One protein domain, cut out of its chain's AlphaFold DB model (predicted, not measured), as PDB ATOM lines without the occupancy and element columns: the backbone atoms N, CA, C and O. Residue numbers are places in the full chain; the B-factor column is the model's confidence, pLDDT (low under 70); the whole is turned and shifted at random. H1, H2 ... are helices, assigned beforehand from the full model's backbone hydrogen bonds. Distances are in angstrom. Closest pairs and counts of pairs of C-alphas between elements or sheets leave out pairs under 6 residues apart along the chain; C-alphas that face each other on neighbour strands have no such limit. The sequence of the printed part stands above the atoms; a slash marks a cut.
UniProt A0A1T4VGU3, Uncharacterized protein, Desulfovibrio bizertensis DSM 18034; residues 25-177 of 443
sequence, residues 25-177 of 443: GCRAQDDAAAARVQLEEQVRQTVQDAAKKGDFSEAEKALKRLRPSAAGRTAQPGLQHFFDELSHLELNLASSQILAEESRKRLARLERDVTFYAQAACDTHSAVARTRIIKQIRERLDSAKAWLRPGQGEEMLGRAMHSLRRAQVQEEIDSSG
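What this domain is: This is residues 25 to 177 of the 443 residues of an uncharacterized protein of Desulfovibrio bizertensis DSM 18034 (UniProt A0A1T4VGU3). One very long helix, H4, runs through most of a thin rod and joins two separate groups of helices, one near each of its ends. At its first end H1 slants along it, with the short H2 folded back on H1 and the tiny H3 near the start of H4; at its last end H5 and H6 each run beside it and meet each other over a short stretch, residues 137 to 144 of H5 with residues 153 to 157 of H6, and residues 96 to 102 of H4 stand free between the two groups. The printed part has 153 residues with six named helices, H1 to H6 in order along the chain, and no named strand: it is all helix. It is extended, with a radius of gyration of the C-alphas of 29.0 A, and spans 97 by 27 by 21 A.

How they stand to each other: H1, residues 25 to 53, forms a helical hairpin with H2, residues 56 to 65; they touch, with residues 43 to 50 of H1 alone, at a shallow tilt of 26 degrees, opposite ways, the closest C-alphas being those of Ala 50 and Phe 56, 5.3 A apart. H3, residues 70 to 74, touches H1 at residues 32 to 36 alone; the closest C-alphas, of Ala 32 and Ala 71, are 6.5 A apart. H4, residues 76 to 122, touches H1 with its residues 79 to 94 alone, the same way at a shallow tilt of 30 degrees, and the closest C-alphas, of Val 47 and Ser 87, are 6.0 A apart. H2 and H4 are close but not clearly touching, the closest C-alphas, of Phe 56 and Ser 87, being 7.8 A apart. H5, residues 127 to 144, forms a helical hairpin with H4, opposite ways at a shallow tilt of 6 degrees; they touch, with residues 110 to 122 of H4 alone, and the C-alphas of Ala 121 and Arg 130 come closest, at 4.9 A. H6, residues 152 to 175, touches residues 111 to 122 of H4 alone, the same way at a shallow tilt of 18 degrees, closest at the C-alphas of Ala 118 and Ala 160, 5.3 A. H5 and H6 form a third helical hairpin, closest at the C-alphas of Leu 141 and Gly 153, 5.9 A. H1, H2, H4, H5 and H6 are an up-and-down bundle, each running against the one before it, yet H1 and H2 are apart from H5 and H6. Every O i to N i+4 pair is within hydrogen-bond range in H1, H2, H4, H5 and H6; H3 has 0 of 1, and 1 of 2 O i to N i+3 pairs.

Where its parts are: H1 begins at C-alpha 25, (33.588, 15.619, -6.375), and is 42.4 A long. H4 measures 68.2 A from C-alpha 76 to C-alpha 122, at (-38.358, 49.565, -28.373). H5 is 25.8 A long, and H6 is 34.8 A, ending at C-alpha 175, (-51.180, 48.672, -34.911).

The domain as a whole: The C-alphas of Gly 25 and Gly 177, the two farthest apart, are 98.0 A apart. The printed part has no cut and no long link. Its mean pLDDT is 79.3; 29 residues are under 70, among them residues 25 to 30 and 62 to 76.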
ATOM      1  N   GLY A  25      33.710  14.281  -5.788       65.12
ATOM      2  CA  GLY A  25      33.588  15.619  -6.375       65.12
ATOM      3  C   GLY A  25      32.375  15.781  -7.300       65.12
ATOM      4  O   GLY A  25      31.695  16.805  -7.233       65.12
ATOM      5  N   CYS A  26      32.067  14.776  -8.128       61.56
ATOM      6  CA  CYS A  26      30.864  14.766  -8.967       61.56
ATOM      7  C   CYS A  26      29.581  14.673  -8.127       61.56
ATOM      8  O   CYS A  26      28.675  15.476  -8.329       61.56
ATOM      9  N   ARG A  27      29.529  13.782  -7.125       64.12
ATOM     10  CA  ARG A  27      28.381  13.674  -6.203       64.12
ATOM     11  C   ARG A  27      28.119  14.977  -5.454       64.12
ATOM     12  O   ARG A  27      26.981  15.418  -5.381       64.12
ATOM     13  N   ALA A  28      29.169  15.647  -4.981       68.44
ATOM     14  CA  ALA A  28      29.035  16.944  -4.323       68.44
ATOM     15  C   ALA A  28      28.499  18.047  -5.262       68.44
ATOM     16  O   ALA A  28      27.811  18.961  -4.803       68.44
ATOM     17  N   GLN A  29      28.798  17.981  -6.565       67.69
ATOM     18  CA  GLN A  29      28.228  18.894  -7.563       67.69
ATOM     19  C   GLN A  29      26.761  18.578  -7.868       67.69
ATOM     20  O   GLN A  29      25.963  19.512  -7.960       67.69
ATOM     21  N   ASP A  30      26.401  17.299  -7.966       67.19
ATOM     22  CA  ASP A  30      25.017  16.860  -8.172       67.19
ATOM     23  C   ASP A  30      24.134  17.209  -6.963       67.19
ATOM     24  O   ASP A  30      23.050  17.773  -7.132       67.19
ATOM     25  N   ASP A  31      24.625  16.995  -5.739       71.00
ATOM     26  CA  ASP A  31      23.936  17.376  -4.500       71.00
ATOM     27  C   ASP A  31      23.770  18.903  -4.392       71.00
ATOM     28  O   ASP A  31      22.712  19.401  -3.996       71.00
ATOM     29  N   ALA A  32      24.783  19.676  -4.803       65.88
ATOM     30  CA  ALA A  32      24.695  21.133  -4.869       65.88
ATOM     31  C   ALA A  32      23.707  21.618  -5.946       65.88
ATOM     32  O   ALA A  32      23.001  22.607  -5.726       65.88
ATOM     33  N   ALA A  33      23.624  20.934  -7.089       67.00
ATOM     34  CA  ALA A  33      22.654  21.231  -8.138       67.00
ATOM     35  C   ALA A  33      21.220  20.902  -7.690       67.00
ATOM     36  O   ALA A  33      20.324  21.732  -7.857       67.00
ATOM     37  N   ALA A  34      21.007  19.752  -7.046       70.19
ATOM     38  CA  ALA A  34      19.713  19.360  -6.489       70.19
ATOM     39  C   ALA A  34      19.240  20.333  -5.395       70.19
ATOM     40  O   ALA A  34      18.089  20.778  -5.409       70.19
ATOM     41  N   ALA A  35      20.140  20.740  -4.493       69.44
ATOM     42  CA  ALA A  35      19.848  21.741  -3.468       69.44
ATOM     43  C   ALA A  35      19.493  23.109  -4.075       69.44
ATOM     44  O   ALA A  35      18.600  23.798  -3.578       69.44
ATOM     45  N   ARG A  36      20.151  23.503  -5.172       69.75
ATOM     46  CA  ARG A  36      19.840  24.744  -5.890       69.75
ATOM     47  C   ARG A  36      18.452  24.708  -6.533       69.75
ATOM     48  O   ARG A  36      17.721  25.682  -6.391       69.75
ATOM     49  N   VAL A  37      18.065  23.602  -7.171       74.50
ATOM     50  CA  VAL A  37      16.724  23.444  -7.768       74.50
ATOM     51  C   VAL A  37      15.628  23.529  -6.701       74.50
ATOM     52  O   VAL A  37      14.623  24.205  -6.903       74.50
ATOM     53  N   GLN A  38      15.831  22.906  -5.535       76.25
ATOM     54  CA  GLN A  38      14.880  23.007  -4.422       76.25
ATOM     55  C   GLN A  38      14.740  24.445  -3.899       76.25
ATOM     56  O   GLN A  38      13.629  24.881  -3.597       76.25
ATOM     57  N   LEU A  39      15.846  25.190  -3.818       72.06
ATOM     58  CA  LEU A  39      15.826  26.602  -3.431       72.06
ATOM     59  C   LEU A  39      15.119  27.471  -4.481       72.06
ATOM     60  O   LEU A  39      14.308  28.314  -4.110       72.06
ATOM     61  N   GLU A  40      15.375  27.255  -5.773       74.62
ATOM     62  CA  GLU A  40      14.695  27.969  -6.865       74.62
ATOM     63  C   GLU A  40      13.175  27.705  -6.851       74.62
ATOM     64  O   GLU A  40      12.390  28.642  -6.994       74.62
ATOM     65  N   GLU A  41      12.731  26.476  -6.579       78.81
ATOM     66  CA  GLU A  41      11.299  26.154  -6.491       78.81
ATOM     67  C   GLU A  41      10.621  26.797  -5.265       78.81
ATOM     68  O   GLU A  41       9.521  27.342  -5.366       78.81
ATOM     69  N   GLN A  42      11.297  26.829  -4.111       76.94
ATOM     70  CA  GLN A  42      10.806  27.549  -2.927       76.94
ATOM     71  C   GLN A  42      10.702  29.059  -3.175       76.94
ATOM     72  O   GLN A  42       9.727  29.694  -2.759       76.94
ATOM     73  N   VAL A  43      11.683  29.635  -3.874       75.94
ATOM     74  CA  VAL A  43      11.655  31.040  -4.295       75.94
ATOM     75  C   VAL A  43      10.472  31.291  -5.229       75.94
ATOM     76  O   VAL A  43       9.703  32.219  -4.982       75.94
ATOM     77  N   ARG A  44      10.254  30.432  -6.232       78.50
ATOM     78  CA  ARG A  44       9.114  30.526  -7.157       78.50
ATOM     79  C   ARG A  44       7.773  30.525  -6.422       78.50
ATOM     80  O   ARG A  44       6.973  31.432  -6.644       78.50
ATOM     81  N   GLN A  45       7.546  29.575  -5.514       80.88
ATOM     82  CA  GLN A  45       6.304  29.502  -4.735       80.88
ATOM     83  C   GLN A  45       6.080  30.771  -3.897       80.88
ATOM     84  O   GLN A  45       4.983  31.330  -3.865       80.88
ATOM     85  N   THR A  46       7.143  31.269  -3.265       79.69
ATOM     86  CA  THR A  46       7.094  32.480  -2.434       79.69
ATOM     87  C   THR A  46       6.740  33.722  -3.258       79.69
ATOM     88  O   THR A  46       5.921  34.536  -2.826       79.69
ATOM     89  N   VAL A  47       7.332  33.867  -4.448       76.94
ATOM     90  CA  VAL A  47       7.053  34.980  -5.369       76.94
ATOM     91  C   VAL A  47       5.608  34.918  -5.871       76.94
ATOM     92  O   VAL A  47       4.926  35.939  -5.875       76.94
ATOM     93  N   GLN A  48       5.107  33.732  -6.223       77.94
ATOM     94  CA  GLN A  48       3.721  33.556  -6.674       77.94
ATOM     95  C   GLN A  48       2.697  33.893  -5.585       77.94
ATOM     96  O   GLN A  48       1.681  34.538  -5.857       77.94
ATOM     97  N   ASP A  49       2.949  33.490  -4.341       78.81
ATOM     98  CA  ASP A  49       2.043  33.793  -3.232       78.81
ATOM     99  C   ASP A  49       2.085  35.276  -2.833       78.81
ATOM    100  O   ASP A  49       1.050  35.844  -2.472       78.81
ATOM    101  N   ALA A  50       3.236  35.934  -2.974       74.50
ATOM    102  CA  ALA A  50       3.356  37.383  -2.834       74.50
ATOM    103  C   ALA A  50       2.650  38.150  -3.959       74.50
ATOM    104  O   ALA A  50       1.949  39.123  -3.679       74.50
ATOM    105  N   ALA A  51       2.749  37.684  -5.206       70.44
ATOM    106  CA  ALA A  51       2.067  38.286  -6.351       70.44
ATOM    107  C   ALA A  51       0.539  38.271  -6.189       70.44
ATOM    108  O   ALA A  51      -0.116  39.280  -6.448       70.44
ATOM    109  N   LYS A  52      -0.032  37.177  -5.663       75.12
ATOM    110  CA  LYS A  52      -1.469  37.097  -5.328       75.12
ATOM    111  C   LYS A  52      -1.896  38.111  -4.263       75.12
ATOM    112  O   LYS A  52      -3.033  38.570  -4.285       75.12
ATOM    113  N   LYS A  53      -1.011  38.419  -3.310       77.62
ATOM    114  CA  LYS A  53      -1.277  39.347  -2.198       77.62
ATOM    115  C   LYS A  53      -0.910  40.800  -2.517       77.62
ATOM    116  O   LYS A  53      -1.320  41.690  -1.780       77.62
ATOM    117  N   GLY A  54      -0.146  41.039  -3.585       69.38
ATOM    118  CA  GLY A  54       0.383  42.357  -3.939       69.38
ATOM    119  C   GLY A  54       1.497  42.864  -3.012       69.38
ATOM    120  O   GLY A  54       1.793  44.055  -3.041       69.38
ATOM    121  N   ASP A  55       2.116  41.997  -2.199       75.19
ATOM    122  CA  ASP A  55       3.169  42.372  -1.242       75.19
ATOM    123  C   ASP A  55       4.419  41.496  -1.407       75.19
ATOM    124  O   ASP A  55       4.490  40.363  -0.931       75.19
ATOM    125  N   PHE A  56       5.437  42.057  -2.061       70.88
ATOM    126  CA  PHE A  56       6.735  41.410  -2.270       70.88
ATOM    127  C   PHE A  56       7.704  41.614  -1.096       70.88
ATOM    128  O   PHE A  56       8.751  40.967  -1.051       70.88
ATOM    129  N   SER A  57       7.361  42.450  -0.108       73.62
ATOM    130  CA  SER A  57       8.212  42.691   1.063       73.62
ATOM    131  C   SER A  57       8.310  41.452   1.960       73.62
ATOM    132  O   SER A  57       9.358  41.189   2.558       73.62
ATOM    133  N   GLU A  58       7.244  40.649   2.031       68.12
ATOM    134  CA  GLU A  58       7.248  39.359   2.723       68.12
ATOM    135  C   GLU A  58       8.063  38.307   1.963       68.12
ATOM    136  O   GLU A  58       8.806  37.548   2.591       68.12
ATOM    137  N   ALA A  59       8.000  38.309   0.628       66.31
ATOM    138  CA  ALA A  59       8.795  37.412  -0.207       66.31
ATOM    139  C   ALA A  59      10.294  37.719  -0.120       66.31
ATOM    140  O   ALA A  59      11.105  36.806   0.043       66.31
ATOM    141  N   GLU A  60      10.668  38.999  -0.110       70.31
ATOM    142  CA  GLU A  60      12.055  39.417   0.084       70.31
ATOM    143  C   GLU A  60      12.567  39.005   1.479       70.31
ATOM    144  O   GLU A  60      13.686  38.508   1.627       70.31
ATOM    145  N   LYS A  61      11.736  39.130   2.527       74.56
ATOM    146  CA  LYS A  61      12.064  38.643   3.882       74.56
ATOM    147  C   LYS A  61      12.206  37.120   3.931       74.56
ATOM    148  O   LYS A  61      13.097  36.630   4.623       74.56
ATOM    149  N   ALA A  62      11.365  36.371   3.220       68.31
ATOM    150  CA  ALA A  62      11.442  34.914   3.131       68.31
ATOM    151  C   ALA A  62      12.705  34.450   2.385       68.31
ATOM    152  O   ALA A  62      13.396  33.549   2.861       68.31
ATOM    153  N   LEU A  63      13.107  35.144   1.316       67.50
ATOM    154  CA  LEU A  63      14.358  34.876   0.600       67.50
ATOM    155  C   LEU A  63      15.590  35.119   1.485       67.50
ATOM    156  O   LEU A  63      16.543  34.340   1.489       67.50
ATOM    157  N   LYS A  64      15.536  36.149   2.339       69.31
ATOM    158  CA  LYS A  64      16.555  36.395   3.374       69.31
ATOM    159  C   LYS A  64      16.578  35.318   4.470       69.31
ATOM    160  O   LYS A  64      17.585  35.210   5.164       69.31
ATOM    161  N   ARG A  65      15.519  34.518   4.639       69.25
ATOM    162  CA  ARG A  65      15.456  33.404   5.608       69.25
ATOM    163  C   ARG A  65      15.955  32.075   5.037       69.25
ATOM    164  O   ARG A  65      16.426  31.254   5.813       69.25
ATOM    165  N   LEU A  66      15.975  31.899   3.714       63.47
ATOM    166  CA  LEU A  66      16.555  30.734   3.015       63.47
ATOM    167  C   LEU A  66      18.106  30.684   3.057       63.47
ATOM    168  O   LEU A  66      18.739  29.863   2.401       63.47
ATOM    169  N   ARG A  67      18.732  31.542   3.878       58.91
ATOM    170  CA  ARG A  67      20.182  31.768   4.017       58.91
ATOM    171  C   ARG A  67      21.039  30.753   4.819       58.91
ATOM    172  O   ARG A  67      22.249  30.988   4.851       58.91
ATOM    173  N   PRO A  68      20.559  29.685   5.496       54.56
ATOM    174  CA  PRO A  68      21.409  29.035   6.501       54.56
ATOM    175  C   PRO A  68      22.437  28.000   5.992       54.56
ATOM    176  O   PRO A  68      23.268  27.583   6.795       54.56
ATOM    177  N   SER A  69      22.475  27.596   4.713       57.84
ATOM    178  CA  SER A  69      23.436  26.572   4.233       57.84
ATOM    179  C   SER A  69      24.656  27.150   3.488       57.84
ATOM    180  O   SER A  69      24.585  28.200   2.849       57.84
ATOM    181  N   ALA A  70      25.805  26.460   3.548       53.41
ATOM    182  CA  ALA A  70      27.037  26.853   2.846       53.41
ATOM    183  C   ALA A  70      26.875  26.872   1.310       53.41
ATOM    184  O   ALA A  70      27.420  27.758   0.653       53.41
ATOM    185  N   ALA A  71      26.061  25.964   0.756       54.06
ATOM    186  CA  ALA A  71      25.661  25.961  -0.654       54.06
ATOM    187  C   ALA A  71      24.766  27.165  -1.023       54.06
ATOM    188  O   ALA A  71      24.843  27.688  -2.132       54.06
ATOM    189  N   GLY A  72      23.971  27.672  -0.072       56.84
ATOM    190  CA  GLY A  72      23.156  28.876  -0.257       56.84
ATOM    191  C   GLY A  72      23.976  30.162  -0.415       56.84
ATOM    192  O   GLY A  72      23.524  31.093  -1.080       56.84
ATOM    193  N   ARG A  73      25.200  30.225   0.134       60.84
ATOM    194  CA  ARG A  73      26.071  31.414   0.024       60.84
ATOM    195  C   ARG A  73      26.718  31.553  -1.356       60.84
ATOM    196  O   ARG A  73      26.882  32.668  -1.835       60.84
ATOM    197  N   THR A  74      27.075  30.447  -2.009       62.28
ATOM    198  CA  THR A  74      27.698  30.463  -3.347       62.28
ATOM    199  C   THR A  74      26.674  30.633  -4.470       62.28
ATOM    200  O   THR A  74      26.982  31.253  -5.486       62.28
ATOM    201  N   ALA A  75      25.440  30.154  -4.278       61.53
ATOM    202  CA  ALA A  75      24.333  30.326  -5.222       61.53
ATOM    203  C   ALA A  75      23.624  31.696  -5.120       61.53
ATOM    204  O   ALA A  75      22.759  32.009  -5.937       61.53
ATOM    205  N   GLN A  76      23.993  32.526  -4.138       67.00
ATOM    206  CA  GLN A  76      23.271  33.742  -3.751       67.00
ATOM    207  C   GLN A  76      23.063  34.770  -4.883       67.00
ATOM    208  O   GLN A  76      21.934  35.241  -5.026       67.00
ATOM    209  N   PRO A  77      24.065  35.118  -5.716       70.75
ATOM    210  CA  PRO A  77      23.850  36.073  -6.805       70.75
ATOM    211  C   PRO A  77      22.885  35.536  -7.872       70.75
ATOM    212  O   PRO A  77      22.089  36.292  -8.417       70.75
ATOM    213  N   GLY A  78      22.928  34.225  -8.139       69.94
ATOM    214  CA  GLY A  78      22.040  33.567  -9.100       69.94
ATOM    215  C   GLY A  78      20.599  33.461  -8.600       69.94
ATOM    216  O   GLY A  78      19.674  33.712  -9.362       69.94
ATOM    217  N   LEU A  79      20.408  33.162  -7.310       70.19
ATOM    218  CA  LEU A  79      19.085  33.122  -6.676       70.19
ATOM    219  C   LEU A  79      18.448  34.514  -6.563       70.19
ATOM    220  O   LEU A  79      17.240  34.637  -6.744       70.19
ATOM    221  N   GLN A  80      19.242  35.558  -6.299       74.62
ATOM    222  CA  GLN A  80      18.741  36.935  -6.277       74.62
ATOM    223  C   GLN A  80      18.310  37.393  -7.675       74.62
ATOM    224  O   GLN A  80      17.209  37.905  -7.823       74.62
ATOM    225  N   HIS A  81      19.124  37.135  -8.703       77.19
ATOM    226  CA  HIS A  81      18.758  37.440 -10.090       77.19
ATOM    227  C   HIS A  81      17.475  36.714 -10.517       77.19
ATOM    228  O   HIS A  81      16.581  37.317 -11.097       77.19
ATOM    229  N   PHE A  82      17.356  35.427 -10.171       75.31
ATOM    230  CA  PHE A  82      16.158  34.633 -10.439       75.31
ATOM    231  C   PHE A  82      14.915  35.176  -9.718       75.31
ATOM    232  O   PHE A  82      13.834  35.218 -10.301       75.31
ATOM    233  N   PHE A  83      15.060  35.632  -8.469       78.88
ATOM    234  CA  PHE A  83      13.980  36.287  -7.731       78.88
ATOM    235  C   PHE A  83      13.553  37.606  -8.373       78.88
ATOM    236  O   PHE A  83      12.354  37.839  -8.506       78.88
ATOM    237  N   ASP A  84      14.504  38.453  -8.770       77.12
ATOM    238  CA  ASP A  84      14.209  39.748  -9.382       77.12
ATOM    239  C   ASP A  84      13.474  39.546 -10.723       77.12
ATOM    240  O   ASP A  84      12.422  40.147 -10.952       77.12
ATOM    241  N   GLU A  85      13.946  38.623 -11.571       80.19
ATOM    242  CA  GLU A  85      13.294  38.276 -12.845       80.19
ATOM    243  C   GLU A  85      11.890  37.687 -12.656       80.19
ATOM    244  O   GLU A  85      10.943  38.128 -13.314       80.19
ATOM    245  N   LEU A  86      11.724  36.721 -11.745       75.62
ATOM    246  CA  LEU A  86      10.411  36.141 -11.456       75.62
ATOM    247  C   LEU A  86       9.451  37.163 -10.849       75.62
ATOM    248  O   LEU A  86       8.282  37.189 -11.222       75.62
ATOM    249  N   SER A  87       9.928  38.019  -9.944       75.56
ATOM    250  CA  SER A  87       9.101  39.061  -9.331       75.56
ATOM    251  C   SER A  87       8.610  40.048 -10.385       75.56
ATOM    252  O   SER A  87       7.428  40.391 -10.395       75.56
ATOM    253  N   HIS A  88       9.472  40.449 -11.325       76.94
ATOM    254  CA  HIS A  88       9.076  41.279 -12.461       76.94
ATOM    255  C   HIS A  88       8.052  40.588 -13.373       76.94
ATOM    256  O   HIS A  88       7.074  41.220 -13.776       76.94
ATOM    257  N   LEU A  89       8.242  39.304 -13.687       77.38
ATOM    258  CA  LEU A  89       7.300  38.537 -14.511       77.38
ATOM    259  C   LEU A  89       5.926  38.402 -13.843       77.38
ATOM    260  O   LEU A  89       4.910  38.680 -14.482       77.38
ATOM    261  N   GLU A  90       5.884  38.033 -12.566       78.12
ATOM    262  CA  GLU A  90       4.636  37.843 -11.820       78.12
ATOM    263  C   GLU A  90       3.912  39.179 -11.562       78.12
ATOM    264  O   GLU A  90       2.690  39.248 -11.682       78.12
ATOM    265  N   LEU A  91       4.640  40.280 -11.319       75.75
ATOM    266  CA  LEU A  91       4.066  41.635 -11.258       75.75
ATOM    267  C   LEU A  91       3.412  42.051 -12.579       75.75
ATOM    268  O   LEU A  91       2.302  42.595 -12.586       75.75
ATOM    269  N   ASN A  92       4.087  41.790 -13.702       74.38
ATOM    270  CA  ASN A  92       3.564  42.085 -15.034       74.38
ATOM    271  C   ASN A  92       2.330  41.228 -15.352       74.38
ATOM    272  O   ASN A  92       1.353  41.736 -15.913       74.38
ATOM    273  N   LEU A  93       2.340  39.951 -14.959       76.81
ATOM    274  CA  LEU A  93       1.206  39.044 -15.116       76.81
ATOM    275  C   LEU A  93       0.009  39.497 -14.272       76.81
ATOM    276  O   LEU A  93      -1.094  39.616 -14.807       76.81
ATOM    277  N   ALA A  94       0.219  39.808 -12.992       73.75
ATOM    278  CA  ALA A  94      -0.829  40.285 -12.091       73.75
ATOM    279  C   ALA A  94      -1.427  41.616 -12.577       73.75
ATOM    280  O   ALA A  94      -2.647  41.760 -12.661       73.75
ATOM    281  N   SER A  95      -0.582  42.555 -13.009       73.88
ATOM    282  CA  SER A  95      -1.030  43.822 -13.605       73.88
ATOM    283  C   SER A  95      -1.853  43.593 -14.877       73.88
ATOM    284  O   SER A  95      -2.910  44.198 -15.052       73.88
ATOM    285  N   SER A  96      -1.424  42.666 -15.739       75.88
ATOM    286  CA  SER A  96      -2.163  42.292 -16.952       75.88
ATOM    287  C   SER A  96      -3.517  41.648 -16.635       75.88
ATOM    288  O   SER A  96      -4.502  41.917 -17.324       75.88
ATOM    289  N   GLN A  97      -3.599  40.831 -15.581       79.62
ATOM    290  CA  GLN A  97      -4.852  40.231 -15.117       79.62
ATOM    291  C   GLN A  97      -5.825  41.283 -14.573       79.62
ATOM    292  O   GLN A  97      -6.998  41.256 -14.946       79.62
ATOM    293  N   ILE A  98      -5.347  42.241 -13.770       78.25
ATOM    294  CA  ILE A  98      -6.162  43.355 -13.260       78.25
ATOM    295  C   ILE A  98      -6.712  44.187 -14.425       78.25
ATOM    296  O   ILE A  98      -7.916  44.441 -14.485       78.25
ATOM    297  N   LEU A  99      -5.864  44.546 -15.396       76.69
ATOM    298  CA  LEU A  99      -6.284  45.279 -16.595       76.69
ATOM    299  C   LEU A  99      -7.297  44.482 -17.433       76.69
ATOM    300  O   LEU A  99      -8.266  45.051 -17.941       76.69
ATOM    301  N   ALA A 100      -7.117  43.165 -17.557       77.50
ATOM    302  CA  ALA A 100      -8.059  42.297 -18.254       77.50
ATOM    303  C   ALA A 100      -9.412  42.214 -17.530       77.50
ATOM    304  O   ALA A 100     -10.463  42.255 -18.175       77.50
ATOM    305  N   GLU A 101      -9.416  42.121 -16.200       84.19
ATOM    306  CA  GLU A 101     -10.641  42.110 -15.405       84.19
ATOM    307  C   GLU A 101     -11.363  43.462 -15.465       84.19
ATOM    308  O   GLU A 101     -12.583  43.512 -15.645       84.19
ATOM    309  N   GLU A 102     -10.625  44.566 -15.384       83.06
ATOM    310  CA  GLU A 102     -11.190  45.904 -15.518       83.06
ATOM    311  C   GLU A 102     -11.772  46.129 -16.920       83.06
ATOM    312  O   GLU A 102     -12.894  46.622 -17.049       83.06
ATOM    313  N   SER A 103     -11.071  45.684 -17.968       81.94
ATOM    314  CA  SER A 103     -11.574  45.685 -19.345       81.94
ATOM    315  C   SER A 103     -12.880  44.890 -19.470       81.94
ATOM    316  O   SER A 103     -13.859  45.406 -20.010       81.94
ATOM    317  N   ARG A 104     -12.958  43.684 -18.882       87.25
ATOM    318  CA  ARG A 104     -14.196  42.882 -18.849       87.25
ATOM    319  C   ARG A 104     -15.333  43.601 -18.124       87.25
ATOM    320  O   ARG A 104     -16.458  43.609 -18.618       87.25
ATOM    321  N   LYS A 105     -15.061  44.231 -16.976       87.50
ATOM    322  CA  LYS A 105     -16.067  45.000 -16.220       87.50
ATOM    323  C   LYS A 105     -16.572  46.205 -17.015       87.50
ATOM    324  O   LYS A 105     -17.777  46.454 -17.028       87.50
ATOM    325  N   ARG A 106     -15.678  46.940 -17.683       87.88
ATOM    326  CA  ARG A 106     -16.032  48.076 -18.553       87.88
ATOM    327  C   ARG A 106     -16.879  47.624 -19.741       87.88
ATOM    328  O   ARG A 106     -17.913  48.229 -20.006       87.88
ATOM    329  N   LEU A 107     -16.494  46.523 -20.383       88.88
ATOM    330  CA  LEU A 107     -17.241  45.925 -21.486       88.88
ATOM    331  C   LEU A 107     -18.651  45.500 -21.057       88.88
ATOM    332  O   LEU A 107     -19.623  45.880 -21.699       88.88
ATOM    333  N   ALA A 108     -18.774  44.781 -19.940       86.38
ATOM    334  CA  ALA A 108     -20.065  44.328 -19.433       86.38
ATOM    335  C   ALA A 108     -20.999  45.495 -19.066       86.38
ATOM    336  O   ALA A 108     -22.215  45.383 -19.207       86.38
ATOM    337  N   ARG A 109     -20.452  46.623 -18.588       91.06
ATOM    338  CA  ARG A 109     -21.238  47.848 -18.360       91.06
ATOM    339  C   ARG A 109     -21.722  48.445 -19.678       91.06
ATOM    340  O   ARG A 109     -22.905  48.734 -19.791       91.06
ATOM    341  N   LEU A 110     -20.845  48.551 -20.676       90.94
ATOM    342  CA  LEU A 110     -21.217  49.050 -21.999       90.94
ATOM    343  C   LEU A 110     -22.312  48.191 -22.651       90.94
ATOM    344  O   LEU A 110     -23.266  48.740 -23.189       90.94
ATOM    345  N   GLU A 111     -22.220  46.861 -22.563       89.88
ATOM    346  CA  GLU A 111     -23.260  45.959 -23.079       89.88
ATOM    347  C   GLU A 111     -24.613  46.194 -22.413       89.88
ATOM    348  O   GLU A 111     -25.637  46.241 -23.098       89.88
ATOM    349  N   ARG A 112     -24.628  46.376 -21.087       91.31
ATOM    350  CA  ARG A 112     -25.859  46.699 -20.357       91.31
ATOM    351  C   ARG A 112     -26.426  48.041 -20.785       91.31
ATOM    352  O   ARG A 112     -27.624  48.113 -21.019       91.31
ATOM    353  N   ASP A 113     -25.589  49.065 -20.927       90.44
ATOM    354  CA  ASP A 113     -26.028  50.394 -21.355       90.44
ATOM    355  C   ASP A 113     -26.629  50.341 -22.766       90.44
ATOM    356  O   ASP A 113     -27.729  50.838 -22.994       90.44
ATOM    357  N   VAL A 114     -25.949  49.683 -23.712       90.19
ATOM    358  CA  VAL A 114     -26.441  49.506 -25.088       90.19
ATOM    359  C   VAL A 114     -27.762  48.741 -25.103       90.19
ATOM    360  O   VAL A 114     -28.692  49.150 -25.793       90.19
ATOM    361  N   THR A 115     -27.870  47.668 -24.317       89.06
ATOM    362  CA  THR A 115     -29.105  46.879 -24.200       89.06
ATOM    363  C   THR A 115     -30.235  47.701 -23.583       89.06
ATOM    364  O   THR A 115     -31.355  47.679 -24.087       89.06
ATOM    365  N   PHE A 116     -29.943  48.474 -22.536       90.62
ATOM    366  CA  PHE A 116     -30.897  49.370 -21.890       90.62
ATOM    367  C   PHE A 116     -31.431  50.421 -22.868       90.62
ATOM    368  O   PHE A 116     -32.640  50.595 -22.987       90.62
ATOM    369  N   TYR A 117     -30.547  51.083 -23.618       89.00
ATOM    370  CA  TYR A 117     -30.964  52.047 -24.633       89.00
ATOM    371  C   TYR A 117     -31.735  51.380 -25.778       89.00
ATOM    372  O   TYR A 117     -32.713  51.948 -26.255       89.00
ATOM    373  N   ALA A 118     -31.344  50.177 -26.207       88.38
ATOM    374  CA  ALA A 118     -32.084  49.433 -27.222       88.38
ATOM    375  C   ALA A 118     -33.515  49.129 -26.755       88.38
ATOM    376  O   ALA A 118     -34.458  49.385 -27.498       88.38
ATOM    377  N   GLN A 119     -33.682  48.683 -25.507       88.50
ATOM    378  CA  GLN A 119     -34.998  48.441 -24.920       88.50
ATOM    379  C   GLN A 119     -35.815  49.732 -24.803       88.50
ATOM    380  O   GLN A 119     -36.954  49.775 -25.253       88.50
ATOM    381  N   ALA A 120     -35.214  50.818 -24.310       88.12
ATOM    382  CA  ALA A 120     -35.882  52.115 -24.242       88.12
ATOM    383  C   ALA A 120     -36.339  52.607 -25.629       88.12
ATOM    384  O   ALA A 120     -37.390  53.236 -25.757       88.12
ATOM    385  N   ALA A 121     -35.575  52.311 -26.687       86.94
ATOM    386  CA  ALA A 121     -35.984  52.596 -28.056       86.94
ATOM    387  C   ALA A 121     -37.161  51.716 -28.512       86.94
ATOM    388  O   ALA A 121     -38.038  52.223 -29.211       86.94
ATOM    389  N   CYS A 122     -37.211  50.442 -28.115       84.81
ATOM    390  CA  CYS A 122     -38.358  49.565 -28.373       84.81
ATOM    391  C   CYS A 122     -39.637  50.085 -27.702       84.81
ATOM    392  O   CYS A 122     -40.682  50.112 -28.343       84.81
ATOM    393  N   ASP A 123     -39.538  50.570 -26.465       84.75
ATOM    394  CA  ASP A 123     -40.687  51.036 -25.672       84.75
ATOM    395  C   ASP A 123     -41.220  52.413 -26.124       84.75
ATOM    396  O   ASP A 123     -42.248  52.900 -25.653       84.75
ATOM    397  N   THR A 124     -40.515  53.092 -27.031       84.69
ATOM    398  CA  THR A 124     -40.850  54.454 -27.450       84.69
ATOM    399  C   THR A 124     -41.689  54.461 -28.727       84.69
ATOM    400  O   THR A 124     -41.182  54.168 -29.802       84.69
ATOM    401  N   HIS A 125     -42.929  54.950 -28.697       78.12
ATOM    402  CA  HIS A 125     -43.791  55.017 -29.897       78.12
ATOM    403  C   HIS A 125     -43.428  56.125 -30.916       78.12
ATOM    404  O   HIS A 125     -43.936  56.148 -32.032       78.12
ATOM    405  N   SER A 126     -42.514  57.047 -30.581       83.69
ATOM    406  CA  SER A 126     -42.093  58.139 -31.478       83.69
ATOM    407  C   SER A 126     -40.841  57.791 -32.290       83.69
ATOM    408  O   SER A 126     -39.762  57.581 -31.733       83.69
ATOM    409  N   ALA A 127     -40.949  57.837 -33.624       79.56
ATOM    410  CA  ALA A 127     -39.823  57.622 -34.542       79.56
ATOM    411  C   ALA A 127     -38.660  58.613 -34.318       79.56
ATOM    412  O   ALA A 127     -37.485  58.244 -34.417       79.56
ATOM    413  N   VAL A 128     -38.974  59.863 -33.960       84.44
ATOM    414  CA  VAL A 128     -37.970  60.899 -33.656       84.44
ATOM    415  C   VAL A 128     -37.208  60.545 -32.380       84.44
ATOM    416  O   VAL A 128     -35.977  60.603 -32.349       84.44
ATOM    417  N   ALA A 129     -37.927  60.129 -31.338       85.12
ATOM    418  CA  ALA A 129     -37.315  59.738 -30.078       85.12
ATOM    419  C   ALA A 129     -36.480  58.450 -30.224       85.12
ATOM    420  O   ALA A 129     -35.346  58.422 -29.748       85.12
ATOM    421  N   ARG A 130     -36.941  57.454 -30.998       86.38
ATOM    422  CA  ARG A 130     -36.130  56.271 -31.354       86.38
ATOM    423  C   ARG A 130     -34.830  56.649 -32.047       86.38
ATOM    424  O   ARG A 130     -33.767  56.181 -31.655       86.38
ATOM    425  N   THR A 131     -34.894  57.530 -33.045       87.75
ATOM    426  CA  THR A 131     -33.701  57.982 -33.780       87.75
ATOM    427  C   THR A 131     -32.690  58.650 -32.846       87.75
ATOM    428  O   THR A 131     -31.485  58.420 -32.963       87.75
ATOM    429  N   ARG A 132     -33.171  59.428 -31.868       89.50
ATOM    430  CA  ARG A 132     -32.324  60.040 -30.836       89.50
ATOM    431  C   ARG A 132     -31.639  58.992 -29.959       89.50
ATOM    432  O   ARG A 132     -30.450  59.127 -29.694       89.50
ATOM    433  N   ILE A 133     -32.358  57.950 -29.547       89.00
ATOM    434  CA  ILE A 133     -31.803  56.873 -28.719       89.00
ATOM    435  C   ILE A 133     -30.778  56.046 -29.511       89.00
ATOM    436  O   ILE A 133     -29.685  55.787 -29.014       89.00
ATOM    437  N   ILE A 134     -31.047  55.719 -30.781       88.56
ATOM    438  CA  ILE A 134     -30.065  55.058 -31.662       88.56
ATOM    439  C   ILE A 134     -28.793  55.907 -31.786       88.56
ATOM    440  O   ILE A 134     -27.681  55.377 -31.754       88.56
ATOM    441  N   LYS A 135     -28.936  57.234 -31.903       89.88
ATOM    442  CA  LYS A 135     -27.792  58.151 -31.922       89.88
ATOM    443  C   LYS A 135     -26.985  58.068 -30.623       89.88
ATOM    444  O   LYS A 135     -25.766  57.982 -30.697       89.88
ATOM    445  N   GLN A 136     -27.646  58.017 -29.466       90.12
ATOM    446  CA  GLN A 136     -26.977  57.846 -28.169       90.12
ATOM    447  C   GLN A 136     -26.213  56.519 -28.080       90.12
ATOM    448  O   GLN A 136     -25.087  56.504 -27.591       90.12
ATOM    449  N   ILE A 137     -26.776  55.418 -28.597       89.88
ATOM    450  CA  ILE A 137     -26.075  54.124 -28.677       89.88
ATOM    451  C   ILE A 137     -24.792  54.268 -29.502       89.88
ATOM    452  O   ILE A 137     -23.725  53.845 -29.056       89.88
ATOM    453  N   ARG A 138     -24.872  54.900 -30.680       91.31
ATOM    454  CA  ARG A 138     -23.701  55.133 -31.541       91.31
ATOM    455  C   ARG A 138     -22.651  55.999 -30.855       91.31
ATOM    456  O   ARG A 138     -21.502  55.592 -30.792       91.31
ATOM    457  N   GLU A 139     -23.048  57.123 -30.261       89.94
ATOM    458  CA  GLU A 139     -22.138  58.020 -29.533       89.94
ATOM    459  C   GLU A 139     -21.425  57.300 -28.373       89.94
ATOM    460  O   GLU A 139     -20.227  57.505 -28.147       89.94
ATOM    461  N   ARG A 140     -22.128  56.414 -27.653       88.69
ATOM    462  CA  ARG A 140     -21.539  55.586 -26.588       88.69
ATOM    463  C   ARG A 140     -20.527  54.579 -27.125       88.69
ATOM    464  O   ARG A 140     -19.456  54.439 -26.535       88.69
ATOM    465  N   LEU A 141     -20.840  53.905 -28.229       89.38
ATOM    466  CA  LEU A 141     -19.932  52.954 -28.873       89.38
ATOM    467  C   LEU A 141     -18.715  53.655 -29.491       89.38
ATOM    468  O   LEU A 141     -17.595  53.171 -29.334       89.38
ATOM    469  N   ASP A 142     -18.902  54.822 -30.105       89.44
ATOM    470  CA  ASP A 142     -17.819  55.649 -30.643       89.44
ATOM    471  C   ASP A 142     -16.879  56.125 -29.529       89.44
ATOM    472  O   ASP A 142     -15.659  56.028 -29.661       89.44
ATOM    473  N   SER A 143     -17.431  56.537 -28.381       87.00
ATOM    474  CA  SER A 143     -16.640  56.895 -27.190       87.00
ATOM    475  C   SER A 143     -15.861  55.701 -26.618       87.00
ATOM    476  O   SER A 143     -14.820  55.876 -25.985       87.00
ATOM    477  N   ALA A 144     -16.354  54.478 -26.831       85.81
ATOM    478  CA  ALA A 144     -15.717  53.241 -26.388       85.81
ATOM    479  C   ALA A 144     -14.707  52.668 -27.399       85.81
ATOM    480  O   ALA A 144     -13.905  51.800 -27.051       85.81
ATOM    481  N   LYS A 145     -14.701  53.163 -28.643       87.88
ATOM    482  CA  LYS A 145     -13.937  52.598 -29.767       87.88
ATOM    483  C   LYS A 145     -12.441  52.454 -29.486       87.88
ATOM    484  O   LYS A 145     -11.829  51.505 -29.962       87.88
ATOM    485  N   ALA A 146     -11.864  53.359 -28.696       81.88
ATOM    486  CA  ALA A 146     -10.437  53.366 -28.365       81.88
ATOM    487  C   ALA A 146      -9.965  52.138 -27.564       81.88
ATOM    488  O   ALA A 146      -8.779  51.823 -27.585       81.88
ATOM    489  N   TRP A 147     -10.864  51.454 -26.850       84.44
ATOM    490  CA  TRP A 147     -10.528  50.307 -25.994       84.44
ATOM    491  C   TRP A 147     -11.339  49.042 -26.311       84.44
ATOM    492  O   TRP A 147     -11.179  48.022 -25.637       84.44
ATOM    493  N   LEU A 148     -12.189  49.083 -27.339       85.19
ATOM    494  CA  LEU A 148     -12.881  47.912 -27.872       85.19
ATOM    495  C   LEU A 148     -11.990  47.142 -28.847       85.19
ATOM    496  O   LEU A 148     -11.146  47.713 -29.541       85.19
ATOM    497  N   ARG A 149     -12.216  45.828 -28.947       86.62
ATOM    498  CA  ARG A 149     -11.609  45.035 -30.020       86.62
ATOM    499  C   ARG A 149     -12.226  45.422 -31.372       86.62
ATOM    500  O   ARG A 149     -13.408  45.782 -31.411       86.62
ATOM    501  N   PRO A 150     -11.476  45.308 -32.483       87.56
ATOM    502  CA  PRO A 150     -12.037  45.483 -33.821       87.56
ATOM    503  C   PRO A 150     -13.298  44.625 -34.014       87.56
ATOM    504  O   PRO A 150     -13.309  43.456 -33.635       87.56
ATOM    505  N   GLY A 151     -14.370  45.219 -34.546       85.62
ATOM    506  CA  GLY A 151     -15.664  44.557 -34.777       85.62
ATOM    507  C   GLY A 151     -16.584  44.431 -33.553       85.62
ATOM    508  O   GLY A 151     -17.791  44.288 -33.713       85.62
ATOM    509  N   GLN A 152     -16.075  44.569 -32.326       87.81
ATOM    510  CA  GLN A 152     -16.875  44.329 -31.116       87.81
ATOM    511  C   GLN A 152     -17.987  45.371 -30.905       87.81
ATOM    512  O   GLN A 152     -19.099  45.035 -30.501       87.81
ATOM    513  N   GLY A 153     -17.708  46.643 -31.204       86.69
ATOM    514  CA  GLY A 153     -18.725  47.697 -31.160       86.69
ATOM    515  C   GLY A 153     -19.787  47.539 -32.252       86.69
ATOM    516  O   GLY A 153     -20.969  47.764 -32.000       86.69
ATOM    517  N   GLU A 154     -19.383  47.099 -33.445       89.00
ATOM    518  CA  GLU A 154     -20.292  46.843 -34.570       89.00
ATOM    519  C   GLU A 154     -21.228  45.670 -34.272       89.00
ATOM    520  O   GLU A 154     -22.420  45.755 -34.551       89.00
ATOM    521  N   GLU A 155     -20.724  44.618 -33.624       90.06
ATOM    522  CA  GLU A 155     -21.529  43.484 -33.174       90.06
ATOM    523  C   GLU A 155     -22.563  43.899 -32.114       90.06
ATOM    524  O   GLU A 155     -23.734  43.524 -32.196       90.06
ATOM    525  N   MET A 156     -22.173  44.724 -31.132       91.00
ATOM    526  CA  MET A 156     -23.114  45.276 -30.148       91.00
ATOM    527  C   MET A 156     -24.192  46.139 -30.803       91.00
ATOM    528  O   MET A 156     -25.374  45.986 -30.488       91.00
ATOM    529  N   LEU A 157     -23.798  47.019 -31.728       89.12
ATOM    530  CA  LEU A 157     -24.739  47.841 -32.481       89.12
ATOM    531  C   LEU A 157     -25.676  46.970 -33.322       89.12
ATOM    532  O   LEU A 157     -26.879  47.207 -33.325       89.12
ATOM    533  N   GLY A 158     -25.143  45.949 -33.995       87.75
ATOM    534  CA  GLY A 158     -25.911  44.992 -34.785       87.75
ATOM    535  C   GLY A 158     -26.979  44.295 -33.947       87.75
ATOM    536  O   GLY A 158     -28.148  44.310 -34.328       87.75
ATOM    537  N   ARG A 159     -26.614  43.780 -32.764       89.50
ATOM    538  CA  ARG A 159     -27.561  43.161 -31.816       89.50
ATOM    539  C   ARG A 159     -28.649  44.141 -31.364       89.50
ATOM    540  O   ARG A 159     -29.827  43.801 -31.408       89.50
ATOM    541  N   ALA A 160     -28.280  45.368 -30.993       88.19
ATOM    542  CA  ALA A 160     -29.239  46.397 -30.583       88.19
ATOM    543  C   ALA A 160     -30.218  46.774 -31.711       88.19
ATOM    544  O   ALA A 160     -31.427  46.853 -31.495       88.19
ATOM    545  N   MET A 161     -29.702  46.972 -32.927       87.56
ATOM    546  CA  MET A 161     -30.511  47.296 -34.102       87.56
ATOM    547  C   MET A 161     -31.431  46.139 -34.499       87.56
ATOM    548  O   MET A 161     -32.561  46.386 -34.917       87.56
ATOM    549  N   HIS A 162     -30.977  44.895 -34.338       88.25
ATOM    550  CA  HIS A 162     -31.780  43.696 -34.576       88.25
ATOM    551  C   HIS A 162     -32.978  43.614 -33.625       88.25
ATOM    552  O   HIS A 162     -34.115  43.486 -34.078       88.25
ATOM    553  N   SER A 163     -32.753  43.787 -32.318       87.44
ATOM    554  CA  SER A 163     -33.832  43.819 -31.317       87.44
ATOM    555  C   SER A 163     -34.843  44.930 -31.597       87.44
ATOM    556  O   SER A 163     -36.052  44.694 -31.571       87.44
ATOM    557  N   LEU A 164     -34.358  46.125 -31.944       85.50
ATOM    558  CA  LEU A 164     -35.223  47.242 -32.313       85.50
ATOM    559  C   LEU A 164     -36.060  46.927 -33.556       85.50
ATOM    560  O   LEU A 164     -37.235  47.289 -33.628       85.50
ATOM    561  N   ARG A 165     -35.467  46.248 -34.541       86.69
ATOM    562  CA  ARG A 165     -36.168  45.863 -35.762       86.69
ATOM    563  C   ARG A 165     -37.283  44.865 -35.475       86.69
ATOM    564  O   ARG A 165     -38.379  45.044 -35.996       86.69
ATOM    565  N   ARG A 166     -37.037  43.868 -34.618       88.62
ATOM    566  CA  ARG A 166     -38.074  42.930 -34.160       88.62
ATOM    567  C   ARG A 166     -39.233  43.663 -33.485       88.62
ATOM    568  O   ARG A 166     -40.380  43.430 -33.852       88.62
ATOM    569  N   ALA A 167     -38.937  44.592 -32.576       86.31
ATOM    570  CA  ALA A 167     -39.962  45.388 -31.903       86.31
ATOM    571  C   ALA A 167     -40.771  46.261 -32.881       86.31
ATOM    572  O   ALA A 167     -41.987  46.347 -32.768       86.31
ATOM    573  N   GLN A 168     -40.121  46.860 -33.885       85.62
ATOM    574  CA  GLN A 168     -40.803  47.631 -34.933       85.62
ATOM    575  C   GLN A 168     -41.753  46.779 -35.777       85.62
ATOM    576  O   GLN A 168     -42.844  47.225 -36.115       85.62
ATOM    577  N   VAL A 169     -41.323  45.574 -36.154       87.06
ATOM    578  CA  VAL A 169     -42.150  44.650 -36.937       87.06
ATOM    579  C   VAL A 169     -43.374  44.234 -36.123       87.06
ATOM    580  O   VAL A 169     -44.484  44.300 -36.637       87.06
ATOM    581  N   GLN A 170     -43.168  43.883 -34.853       88.31
ATOM    582  CA  GLN A 170     -44.229  43.547 -33.910       88.31
ATOM    583  C   GLN A 170     -45.258  44.683 -33.771       88.31
ATOM    584  O   GLN A 170     -46.446  44.476 -33.988       88.31
ATOM    585  N   GLU A 171     -44.800  45.905 -33.500       86.50
ATOM    586  CA  GLU A 171     -45.672  47.076 -33.340       86.50
ATOM    587  C   GLU A 171     -46.464  47.413 -34.615       86.50
ATOM    588  O   GLU A 171     -47.627  47.810 -34.537       86.50
ATOM    589  N   GLU A 172     -45.870  47.250 -35.803       87.38
ATOM    590  CA  GLU A 172     -46.595  47.438 -37.068       87.38
ATOM    591  C   GLU A 172     -47.700  46.384 -37.223       87.38
ATOM    592  O   GLU A 172     -48.810  46.736 -37.621       87.38
ATOM    593  N   ILE A 173     -47.434  45.113 -36.894       87.31
ATOM    594  CA  ILE A 173     -48.466  44.063 -36.911       87.31
ATOM    595  C   ILE A 173     -49.610  44.464 -35.981       87.31
ATOM    596  O   ILE A 173     -50.760  44.490 -36.415       87.31
ATOM    597  N   ASP A 174     -49.294  44.825 -34.740       85.56
ATOM    598  CA  ASP A 174     -50.293  45.121 -33.712       85.56
ATOM    599  C   ASP A 174     -51.141  46.345 -34.088       85.56
ATOM    600  O   ASP A 174     -52.370  46.312 -34.022       85.56
ATOM    601  N   SER A 175     -50.502  47.415 -34.565       85.50
ATOM    602  CA  SER A 175     -51.180  48.672 -34.911       85.50
ATOM    603  C   SER A 175     -51.959  48.627 -36.227       85.50
ATOM    604  O   SER A 175     -52.929  49.366 -36.394       85.50
ATOM    605  N   SER A 176     -51.567  47.774 -37.175       85.00
ATOM    606  CA  SER A 176     -52.194  47.700 -38.501       85.00
ATOM    607  C   SER A 176     -53.237  46.584 -38.634       85.00
ATOM    608  O   SER A 176     -53.674  46.267 -39.748       85.00
ATOM    609  N   GLY A 177     -53.634  45.975 -37.515       81.50
ATOM    610  CA  GLY A 177     -54.605  44.886 -37.502       81.50
ATOM    611  C   GLY A 177     -54.051  43.598 -38.113       81.50
ATOM    612  O   GLY A 177     -54.770  42.846 -38.769       81.50
TER     613      GLY A 177